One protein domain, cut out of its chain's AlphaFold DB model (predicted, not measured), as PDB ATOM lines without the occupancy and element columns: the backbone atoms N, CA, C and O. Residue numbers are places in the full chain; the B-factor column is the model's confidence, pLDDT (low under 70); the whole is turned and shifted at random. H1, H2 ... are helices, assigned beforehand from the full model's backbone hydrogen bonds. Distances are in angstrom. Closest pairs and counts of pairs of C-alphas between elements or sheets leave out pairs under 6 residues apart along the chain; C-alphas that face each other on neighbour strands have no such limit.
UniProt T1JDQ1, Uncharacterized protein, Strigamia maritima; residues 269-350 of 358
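What this domain is: This is residues 269 to 350 of the 358 residues of an uncharacterized protein of Strigamia maritima (UniProt T1JDQ1). A hairpin of H1 and H2 forms one end, H4 crosses beside it in the middle, and H5 folds back from H4 toward the other end. H3 is near residues 270 to 274 of H1. The printed part has 82 residues with five named helices, H1 to H5 in chain order, and no named strand: all helix. It is only just compact, close to loose (radius of gyration of the C-alphas 13.7 A), spanning 40 by 29 by 19 A.

Where its parts are: Find C-alpha 270 at (138.029, 5.386, -61.040); H1 runs 22.8 A to residue 285. H2 is residues 290 to 302, 18.2 A; H3 306 to 313; H4 318 to 328; H5 332 to 343, ending at (142.316, 21.893, -40.364).

How they stand to each other: Residues 277 to 284 of H1 touch H2, closest C-alphas Ala 284 and Gly 290, 4.1 A, opposite ways at a shallow tilt of 21 degrees. H4 touches H2, closest C-alphas Leu 328 and Lys 298, 5.5 A, about perpendicular at 80 degrees. H4 and H5, a hairpin, touch at C-alphas Gly 326 and Ser 333, their closest, 4.5 A. Every helix has its O i to N i+4 pairs within hydrogen-bond range.

The domain as a whole: The printed part has no cut, and its four links are tight. Confidence is low at residues 287 to 289, 318 and 329 to 350.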
ATOM      1  N   GLU A 269     136.451   2.002 -64.200       90.62
ATOM      2  CA  GLU A 269     137.669   2.665 -63.733       90.62
ATOM      3  C   GLU A 269     137.330   3.879 -62.857       90.62
ATOM      4  O   GLU A 269     136.288   4.514 -63.012       90.62
ATOM      5  N   GLN A 270     138.236   4.266 -61.965       92.00
ATOM      6  CA  GLN A 270     138.029   5.386 -61.040       92.00
ATOM      7  C   GLN A 270     137.685   6.710 -61.744       92.00
ATOM      8  O   GLN A 270     136.777   7.417 -61.314       92.00
ATOM      9  N   CYS A 271     138.339   7.031 -62.864       89.81
ATOM     10  CA  CYS A 271     138.020   8.229 -63.646       89.81
ATOM     11  C   CYS A 271     136.594   8.182 -64.228       89.81
ATOM     12  O   CYS A 271     135.880   9.185 -64.217       89.81
ATOM     13  N   GLN A 272     136.148   7.005 -64.676       90.31
ATOM     14  CA  GLN A 272     134.800   6.774 -65.191       90.31
ATOM     15  C   GLN A 272     133.758   6.878 -64.076       90.31
ATOM     16  O   GLN A 272     132.715   7.493 -64.282       90.31
ATOM     17  N   PHE A 273     134.047   6.306 -62.904       92.62
ATOM     18  CA  PHE A 273     133.205   6.415 -61.718       92.62
ATOM     19  C   PHE A 273     132.995   7.881 -61.331       92.62
ATOM     20  O   PHE A 273     131.852   8.326 -61.240       92.62
ATOM     21  N   ASN A 274     134.086   8.645 -61.200       89.88
ATOM     22  CA  ASN A 274     134.040  10.071 -60.873       89.88
ATOM     23  C   ASN A 274     133.200  10.852 -61.894       89.88
ATOM     24  O   ASN A 274     132.408  11.712 -61.511       89.88
ATOM     25  N   TYR A 275     133.322  10.521 -63.184       89.94
ATOM     26  CA  TYR A 275     132.559  11.183 -64.241       89.94
ATOM     27  C   TYR A 275     131.050  10.874 -64.174       89.94
ATOM     28  O   TYR A 275     130.246  11.806 -64.212       89.94
ATOM     29  N   VAL A 276     130.645   9.607 -63.983       91.62
ATOM     30  CA  VAL A 276     129.220   9.255 -63.762       91.62
ATOM     31  C   VAL A 276     128.686   9.947 -62.511       91.62
ATOM     32  O   VAL A 276     127.558  10.437 -62.496       91.62
ATOM     33  N   LEU A 277     129.492  10.012 -61.456       90.50
ATOM     34  CA  LEU A 277     129.087  10.594 -60.188       90.50
ATOM     35  C   LEU A 277     128.871  12.111 -60.277       90.50
ATOM     36  O   LEU A 277     127.862  12.622 -59.790       90.50
ATOM     37  N   ALA A 278     129.773  12.822 -60.957       88.31
ATOM     38  CA  ALA A 278     129.604  14.239 -61.265       88.31
ATOM     39  C   ALA A 278     128.356  14.488 -62.126       88.31
ATOM     40  O   ALA A 278     127.640  15.471 -61.924       88.31
ATOM     41  N   PHE A 279     128.049  13.570 -63.044       88.50
ATOM     42  CA  PHE A 279     126.835  13.634 -63.848       88.50
ATOM     43  C   PHE A 279     125.565  13.444 -63.005       88.50
ATOM     44  O   PHE A 279     124.651  14.261 -63.091       88.50
ATOM     45  N   LEU A 280     125.527  12.418 -62.148       89.06
ATOM     46  CA  LEU A 280     124.436  12.177 -61.195       89.06
ATOM     47  C   LEU A 280     124.177  13.406 -60.327       89.06
ATOM     48  O   LEU A 280     123.035  13.828 -60.159       89.06
ATOM     49  N   TYR A 281     125.250  14.004 -59.817       86.69
ATOM     50  CA  TYR A 281     125.174  15.225 -59.035       86.69
ATOM     51  C   TYR A 281     124.531  16.377 -59.809       86.69
ATOM     52  O   TYR A 281     123.596  17.014 -59.322       86.69
ATOM     53  N   ARG A 282     124.996  16.610 -61.042       85.56
ATOM     54  CA  ARG A 282     124.436  17.624 -61.937       85.56
ATOM     55  C   ARG A 282     122.944  17.389 -62.171       85.56
ATOM     56  O   ARG A 282     122.153  18.299 -61.952       85.56
ATOM     57  N   CYS A 283     122.555  16.163 -62.521       83.19
ATOM     58  CA  CYS A 283     121.154  15.792 -62.730       83.19
ATOM     59  C   CYS A 283     120.295  15.974 -61.479       83.19
ATOM     60  O   CYS A 283     119.121  16.311 -61.575       83.19
ATOM     61  N   ALA A 284     120.857  15.769 -60.290       83.50
ATOM     62  CA  ALA A 284     120.098  15.893 -59.058       83.50
ATOM     63  C   ALA A 284     119.894  17.340 -58.586       83.50
ATOM     64  O   ALA A 284     119.029  17.599 -57.739       83.50
ATOM     65  N   ARG A 285     120.685  18.283 -59.117       81.56
ATOM     66  CA  ARG A 285     120.434  19.723 -58.971       81.56
ATOM     67  C   ARG A 285     119.252  20.181 -59.822       81.56
ATOM     68  O   ARG A 285     118.611  21.173 -59.470       81.56
ATOM     69  N   ASP A 286     118.913  19.442 -60.877       76.62
ATOM     70  CA  ASP A 286     117.731  19.719 -61.684       76.62
ATOM     71  C   ASP A 286     116.459  19.316 -60.916       76.62
ATOM     72  O   ASP A 286     116.194  18.152 -60.613       76.62
ATOM     73  N   PHE A 287     115.662  20.328 -60.562       56.44
ATOM     74  CA  PHE A 287     114.661  20.278 -59.486       56.44
ATOM     75  C   PHE A 287     113.572  19.198 -59.639       56.44
ATOM     76  O   PHE A 287     113.034  18.746 -58.634       56.44
ATOM     77  N   PHE A 288     113.258  18.751 -60.860       63.38
ATOM     78  CA  PHE A 288     112.231  17.719 -61.088       63.38
ATOM     79  C   PHE A 288     112.662  16.314 -60.721       63.38
ATOM     80  O   PHE A 288     111.822  15.482 -60.410       63.38
ATOM     81  N   ARG A 289     113.961  16.046 -60.832       69.06
ATOM     82  CA  ARG A 289     114.520  14.690 -60.789       69.06
ATOM     83  C   ARG A 289     115.347  14.474 -59.532       69.06
ATOM     84  O   ARG A 289     115.943  13.418 -59.345       69.06
ATOM     85  N   GLY A 290     115.408  15.504 -58.686       76.19
ATOM     86  CA  GLY A 290     116.335  15.587 -57.580       76.19
ATOM     87  C   GLY A 290     116.258  14.358 -56.697       76.19
ATOM     88  O   GLY A 290     117.280  13.720 -56.514       76.19
ATOM     89  N   TYR A 291     115.078  14.009 -56.177       80.31
ATOM     90  CA  TYR A 291     114.929  12.972 -55.150       80.31
ATOM     91  C   TYR A 291     115.375  11.575 -55.614       80.31
ATOM     92  O   TYR A 291     116.264  10.987 -54.993       80.31
ATOM     93  N   GLU A 292     114.820  11.073 -56.716       83.25
ATOM     94  CA  GLU A 292     115.135   9.756 -57.277       83.25
ATOM     95  C   GLU A 292     116.611   9.669 -57.672       83.25
ATOM     96  O   GLU A 292     117.288   8.698 -57.327       83.25
ATOM     97  N   ILE A 293     117.144  10.715 -58.315       86.56
ATOM     98  CA  ILE A 293     118.554  10.752 -58.706       86.56
ATOM     99  C   ILE A 293     119.472  10.800 -57.478       86.56
ATOM    100  O   ILE A 293     120.530  10.175 -57.522       86.56
ATOM    101  N   ARG A 294     119.101  11.436 -56.346       87.06
ATOM    102  CA  ARG A 294     119.927  11.306 -55.117       87.06
ATOM    103  C   ARG A 294     119.915   9.895 -54.586       87.06
ATOM    104  O   ARG A 294     120.962   9.428 -54.155       87.06
ATOM    105  N   ASN A 295     118.767   9.225 -54.586       88.56
ATOM    106  CA  ASN A 295     118.704   7.847 -54.108       88.56
ATOM    107  C   ASN A 295     119.593   6.943 -54.966       88.56
ATOM    108  O   ASN A 295     120.411   6.203 -54.428       88.56
ATOM    109  N   ILE A 296     119.541   7.100 -56.287       90.62
ATOM    110  CA  ILE A 296     120.429   6.388 -57.211       90.62
ATOM    111  C   ILE A 296     121.889   6.770 -56.997       90.62
ATOM    112  O   ILE A 296     122.741   5.892 -56.931       90.62
ATOM    113  N   GLY A 297     122.184   8.055 -56.808       90.88
ATOM    114  CA  GLY A 297     123.528   8.525 -56.485       90.88
ATOM    115  C   GLY A 297     124.078   7.910 -55.200       90.88
ATOM    116  O   GLY A 297     125.245   7.528 -55.158       90.88
ATOM    117  N   LYS A 298     123.238   7.748 -54.172       91.25
ATOM    118  CA  LYS A 298     123.599   7.077 -52.915       91.25
ATOM    119  C   LYS A 298     123.878   5.598 -53.121       91.25
ATOM    120  O   LYS A 298     124.896   5.117 -52.633       91.25
ATOM    121  N   GLU A 299     123.014   4.882 -53.836       93.00
ATOM    122  CA  GLU A 299     123.242   3.462 -54.121       93.00
ATOM    123  C   GLU A 299     124.493   3.258 -54.983       93.00
ATOM    124  O   GLU A 299     125.347   2.444 -54.640       93.00
ATOM    125  N   PHE A 300     124.679   4.073 -56.022       93.50
ATOM    126  CA  PHE A 300     125.871   4.039 -56.867       93.50
ATOM    127  C   PHE A 300     127.153   4.353 -56.078       93.50
ATOM    128  O   PHE A 300     128.172   3.685 -56.242       93.50
ATOM    129  N   TRP A 301     127.106   5.315 -55.150       93.94
ATOM    130  CA  TRP A 301     128.225   5.623 -54.254       93.94
ATOM    131  C   TRP A 301     128.572   4.476 -53.302       93.94
ATOM    132  O   TRP A 301     129.750   4.229 -53.027       93.94
ATOM    133  N   LYS A 302     127.570   3.753 -52.778       94.06
ATOM    134  CA  LYS A 302     127.810   2.618 -51.871       94.06
ATOM    135  C   LYS A 302     128.683   1.552 -52.525       94.06
ATOM    136  O   LYS A 302     129.533   0.998 -51.831       94.06
ATOM    137  N   MET A 303     128.533   1.354 -53.833       94.62
ATOM    138  CA  MET A 303     129.279   0.371 -54.620       94.62
ATOM    139  C   MET A 303     130.777   0.687 -54.732       94.62
ATOM    140  O   MET A 303     131.576  -0.223 -54.939       94.62
ATOM    141  N   ALA A 304     131.185   1.948 -54.559       94.62
ATOM    142  CA  ALA A 304     132.574   2.362 -54.731       94.62
ATOM    143  C   ALA A 304     133.530   1.767 -53.694       94.62
ATOM    144  O   ALA A 304     133.226   1.702 -52.494       94.62
ATOM    145  N   SER A 305     134.719   1.388 -54.172       94.94
ATOM    146  CA  SER A 305     135.825   0.950 -53.322       94.94
ATOM    147  C   SER A 305     136.275   2.080 -52.393       94.94
ATOM    148  O   SER A 305     135.987   3.257 -52.621       94.94
ATOM    149  N   LEU A 306     136.995   1.732 -51.323       94.00
ATOM    150  CA  LEU A 306     137.540   2.737 -50.410       94.00
ATOM    151  C   LEU A 306     138.476   3.709 -51.146       94.00
ATOM    152  O   LEU A 306     138.387   4.910 -50.929       94.00
ATOM    153  N   GLU A 307     139.295   3.200 -52.065       94.19
ATOM    154  CA  GLU A 307     140.208   3.994 -52.893       94.19
ATOM    155  C   GLU A 307     139.469   5.013 -53.770       94.19
ATOM    156  O   GLU A 307     139.802   6.198 -53.755       94.19
ATOM    157  N   MET A 308     138.403   4.588 -54.463       93.19
ATOM    158  CA  MET A 308     137.560   5.500 -55.244       93.19
ATOM    159  C   MET A 308     136.942   6.583 -54.352       93.19
ATOM    160  O   MET A 308     136.937   7.759 -54.711       93.19
ATOM    161  N   LYS A 309     136.447   6.201 -53.167       92.19
ATOM    162  CA  LYS A 309     135.849   7.143 -52.212       92.19
ATOM    163  C   LYS A 309     136.870   8.153 -51.684       92.19
ATOM    164  O   LYS A 309     136.543   9.335 -51.585       92.19
ATOM    165  N   GLU A 310     138.084   7.711 -51.360       90.00
ATOM    166  CA  GLU A 310     139.170   8.592 -50.912       90.00
ATOM    167  C   GLU A 310     139.627   9.540 -52.014       90.00
ATOM    168  O   GLU A 310     139.785  10.728 -51.757       90.00
ATOM    169  N   SER A 311     139.731   9.069 -53.256       89.19
ATOM    170  CA  SER A 311     140.080   9.936 -54.382       89.19
ATOM    171  C   SER A 311     139.122  11.100 -54.585       89.19
ATOM    172  O   SER A 311     139.560  12.160 -55.023       89.19
ATOM    173  N   ILE A 312     137.829  10.918 -54.318       86.62
ATOM    174  CA  ILE A 312     136.878  12.031 -54.391       86.62
ATOM    175  C   ILE A 312     137.064  12.970 -53.201       86.62
ATOM    176  O   ILE A 312     136.997  14.180 -53.369       86.62
ATOM    177  N   ARG A 313     137.347  12.444 -52.003       84.25
ATOM    178  CA  ARG A 313     137.593  13.267 -50.804       84.25
ATOM    179  C   ARG A 313     138.840  14.138 -50.922       84.25
ATOM    180  O   ARG A 313     138.870  15.212 -50.326       84.25
ATOM    181  N   THR A 314     139.853  13.664 -51.640       83.50
ATOM    182  CA  THR A 314     141.128  14.361 -51.842       83.50
ATOM    183  C   THR A 314     141.173  15.193 -53.120       83.50
ATOM    184  O   THR A 314     142.161  15.891 -53.335       83.50
ATOM    185  N   ALA A 315     140.129  15.150 -53.956       81.75
ATOM    186  CA  ALA A 315     140.050  15.980 -55.148       81.75
ATOM    187  C   ALA A 315     140.088  17.469 -54.762       81.75
ATOM    188  O   ALA A 315     139.384  17.909 -53.851       81.75
ATOM    189  N   GLU A 316     140.915  18.248 -55.463       72.62
ATOM    190  CA  GLU A 316     141.171  19.663 -55.149       72.62
ATOM    191  C   GLU A 316     139.919  20.549 -55.268       72.62
ATOM    192  O   GLU A 316     139.853  21.614 -54.651       72.62
ATOM    193  N   ASP A 317     138.889  20.083 -55.986       74.38
ATOM    194  CA  ASP A 317     137.568  20.712 -56.028       74.38
ATOM    195  C   ASP A 317     136.782  20.436 -54.729       74.38
ATOM    196  O   ASP A 317     135.862  19.610 -54.637       74.38
ATOM    197  N   LEU A 318     137.211  21.138 -53.679       61.00
ATOM    198  CA  LEU A 318     136.652  21.100 -52.328       61.00
ATOM    199  C   LEU A 318     135.178  21.522 -52.279       61.00
ATOM    200  O   LEU A 318     134.481  21.116 -51.346       61.00
ATOM    201  N   ASP A 319     134.711  22.328 -53.232       73.75
ATOM    202  CA  ASP A 319     133.340  22.838 -53.246       73.75
ATOM    203  C   ASP A 319     132.386  21.816 -53.862       73.75
ATOM    204  O   ASP A 319     131.393  21.468 -53.211       73.75
ATOM    205  N   PHE A 320     132.739  21.220 -55.011       73.44
ATOM    206  CA  PHE A 320     132.011  20.064 -55.545       73.44
ATOM    207  C   PHE A 320     131.952  18.944 -54.507       73.44
ATOM    208  O   PHE A 320     130.876  18.450 -54.190       73.44
ATOM    209  N   THR A 321     133.091  18.591 -53.909       71.19
ATOM    210  CA  THR A 321     133.192  17.471 -52.965       71.19
ATOM    211  C   THR A 321     132.337  17.677 -51.714       71.19
ATOM    212  O   THR A 321     131.680  16.743 -51.255       71.19
ATOM    213  N   LYS A 322     132.288  18.892 -51.155       74.56
ATOM    214  CA  LYS A 322     131.444  19.195 -49.984       74.56
ATOM    215  C   LYS A 322     129.962  19.192 -50.319       74.56
ATOM    216  O   LYS A 322     129.187  18.585 -49.581       74.56
ATOM    217  N   GLU A 323     129.571  19.870 -51.396       77.94
ATOM    218  CA  GLU A 323     128.170  19.953 -51.815       77.94
ATOM    219  C   GLU A 323     127.653  18.553 -52.184       77.94
ATOM    220  O   GLU A 323     126.575  18.140 -51.756       77.94
ATOM    221  N   PHE A 324     128.491  17.766 -52.860       72.56
ATOM    222  CA  PHE A 324     128.231  16.387 -53.242       72.56
ATOM    223  C   PHE A 324     128.151  15.416 -52.052       72.56
ATOM    224  O   PHE A 324     127.222  14.613 -51.954       72.56
ATOM    225  N   LEU A 325     129.096  15.468 -51.110       76.31
ATOM    226  CA  LEU A 325     129.052  14.592 -49.934       76.31
ATOM    227  C   LEU A 325     127.897  14.963 -49.002       76.31
ATOM    228  O   LEU A 325     127.287  14.074 -48.412       76.31
ATOM    229  N   GLY A 326     127.538  16.246 -48.935       77.12
ATOM    230  CA  GLY A 326     126.325  16.684 -48.258       77.12
ATOM    231  C   GLY A 326     125.036  16.253 -48.941       77.12
ATOM    232  O   GLY A 326     124.037  15.978 -48.276       77.12
ATOM    233  N   PHE A 327     125.077  16.138 -50.263       75.44
ATOM    234  CA  PHE A 327     124.008  15.586 -51.079       75.44
ATOM    235  C   PHE A 327     123.816  14.072 -50.863       75.44
ATOM    236  O   PHE A 327     122.677  13.596 -50.777       75.44
ATOM    237  N   LEU A 328     124.906  13.307 -50.738       72.06
ATOM    238  CA  LEU A 328     124.853  11.860 -50.514       72.06
ATOM    239  C   LEU A 328     124.541  11.473 -49.067       72.06
ATOM    240  O   LEU A 328     123.903  10.446 -48.829       72.06
ATOM    241  N   ASP A 329     124.974  12.269 -48.096       67.50
ATOM    242  CA  ASP A 329     124.780  11.956 -46.687       67.50
ATOM    243  C   ASP A 329     124.643  13.242 -45.865       67.50
ATOM    244  O   ASP A 329     125.606  13.971 -45.606       67.50
ATOM    245  N   SER A 330     123.420  13.494 -45.394       58.31
ATOM    246  CA  SER A 330     123.103  14.631 -44.530       58.31
ATOM    247  C   SER A 330     123.932  14.643 -43.238       58.31
ATOM    248  O   SER A 330     124.133  15.708 -42.657       58.31
ATOM    249  N   ASN A 331     124.468  13.491 -42.805       50.84
ATOM    250  CA  ASN A 331     125.320  13.381 -41.619       50.84
ATOM    251  C   ASN A 331     126.815  13.620 -41.913       50.84
ATOM    252  O   ASN A 331     127.563  13.991 -41.002       50.84
ATOM    253  N   ILE A 332     127.275  13.446 -43.160       55.19
ATOM    254  CA  ILE A 332     128.682  13.670 -43.549       55.19
ATOM    255  C   ILE A 332     128.984  15.159 -43.727       55.19
ATOM    256  O   ILE A 332     130.074  15.583 -43.341       55.19
ATOM    257  N   SER A 333     128.022  15.967 -44.193       49.62
ATOM    258  CA  SER A 333     128.138  17.439 -44.220       49.62
ATOM    259  C   SER A 333     128.654  18.010 -42.904       49.62
ATOM    260  O   SER A 333     129.565  18.836 -42.892       49.62
ATOM    261  N   LEU A 334     128.111  17.525 -41.784       46.03
ATOM    262  CA  LEU A 334     128.517  17.959 -40.451       46.03
ATOM    263  C   LEU A 334     129.962  17.550 -40.162       46.03
ATOM    264  O   LEU A 334     130.769  18.385 -39.764       46.03
ATOM    265  N   ARG A 335     130.336  16.292 -40.423       52.28
ATOM    266  CA  ARG A 335     131.692  15.788 -40.141       52.28
ATOM    267  C   ARG A 335     132.767  16.449 -41.005       52.28
ATOM    268  O   ARG A 335     133.844  16.734 -40.493       52.28
ATOM    269  N   ILE A 336     132.488  16.738 -42.276       53.62
ATOM    270  CA  ILE A 336     133.428  17.443 -43.162       53.62
ATOM    271  C   ILE A 336     133.546  18.914 -42.769       53.62
ATOM    272  O   ILE A 336     134.662  19.430 -42.716       53.62
ATOM    273  N   ALA A 337     132.438  19.574 -42.415       51.66
ATOM    274  CA  ALA A 337     132.482  20.922 -41.855       51.66
ATOM    275  C   ALA A 337     133.357  20.970 -40.588       51.66
ATOM    276  O   ALA A 337     134.210  21.851 -40.471       51.66
ATOM    277  N   PHE A 338     133.237  19.977 -39.699       49.94
ATOM    278  CA  PHE A 338     134.079  19.855 -38.504       49.94
ATOM    279  C   PHE A 338     135.557  19.582 -38.829       49.94
ATOM    280  O   PHE A 338     136.436  20.197 -38.224       49.94
ATOM    281  N   SER A 339     135.862  18.712 -39.793       53.25
ATOM    282  CA  SER A 339     137.246  18.396 -40.183       53.25
ATOM    283  C   SER A 339     137.952  19.566 -40.876       53.25
ATOM    284  O   SER A 339     139.118  19.829 -40.594       53.25
ATOM    285  N   VAL A 340     137.246  20.320 -41.727       51.53
ATOM    286  CA  VAL A 340     137.782  21.523 -42.390       51.53
ATOM    287  C   VAL A 340     137.979  22.665 -41.391       51.53
ATOM    288  O   VAL A 340     138.975  23.380 -41.473       51.53
ATOM    289  N   GLN A 341     137.085  22.821 -40.411       51.59
ATOM    290  CA  GLN A 341     137.288  23.774 -39.313       51.59
ATOM    291  C   GLN A 341     138.487  23.395 -38.439       51.59
ATOM    292  O   GLN A 341     139.296  24.261 -38.113       51.59
ATOM    293  N   LYS A 342     138.670  22.100 -38.152       50.38
ATOM    294  CA  LYS A 342     139.835  21.583 -37.421       50.38
ATOM    295  C   LYS A 342     141.147  21.807 -38.184       50.38
ATOM    296  O   LYS A 342     142.129  22.218 -37.573       50.38
ATOM    297  N   ALA A 343     141.158  21.614 -39.506       50.25
ATOM    298  CA  ALA A 343     142.316  21.893 -40.364       50.25
ATOM    299  C   ALA A 343     142.638  23.396 -40.481       50.25
ATOM    300  O   ALA A 343     143.795  23.768 -40.641       50.25
ATOM    301  N   LYS A 344     141.631  24.270 -40.340       55.47
ATOM    302  CA  LYS A 344     141.797  25.733 -40.267       55.47
ATOM    303  C   LYS A 344     142.117  26.254 -38.854       55.47
ATOM    304  O   LYS A 344     142.135  27.463 -38.653       55.47
ATOM    305  N   GLY A 345     142.333  25.375 -37.871       50.28
ATOM    306  CA  GLY A 345     142.621  25.762 -36.482       50.28
ATOM    307  C   GLY A 345     141.432  26.362 -35.717       50.28
ATOM    308  O   GLY A 345     141.605  26.856 -34.605       50.28
ATOM    309  N   ILE A 346     140.217  26.303 -36.272       49.56
ATOM    310  CA  ILE A 346     139.006  26.836 -35.643       49.56
ATOM    311  C   ILE A 346     138.549  25.834 -34.581       49.56
ATOM    312  O   ILE A 346     138.063  24.742 -34.880       49.56
ATOM    313  N   THR A 347     138.741  26.188 -33.314       44.41
ATOM    314  CA  THR A 347     138.338  25.360 -32.171       44.41
ATOM    315  C   THR A 347     136.855  25.585 -31.860       44.41
ATOM    316  O   THR A 347     136.379  26.717 -31.889       44.41
ATOM    317  N   ILE A 348     136.127  24.524 -31.485       43.91
ATOM    318  CA  ILE A 348     134.670  24.525 -31.199       43.91
ATOM    319  C   ILE A 348     134.229  25.638 -30.217       43.91
ATOM    320  O   ILE A 348     133.093  26.101 -30.279       43.91
ATOM    321  N   ARG A 349     135.134  26.154 -29.372       45.22
ATOM    322  CA  ARG A 349     134.871  27.306 -28.489       45.22
ATOM    323  C   ARG A 349     134.520  28.611 -29.220       45.22
ATOM    324  O   ARG A 349     133.884  29.458 -28.609       45.22
ATOM    325  N   GLN A 350     134.874  28.779 -30.495       44.38
ATOM    326  CA  GLN A 350     134.570  30.002 -31.253       44.38
ATOM    327  C   GLN A 350     133.156  30.031 -31.861       44.38
ATOM    328  O   GLN A 350     132.685  31.102 -32.229       44.38
TER     329      GLN A 350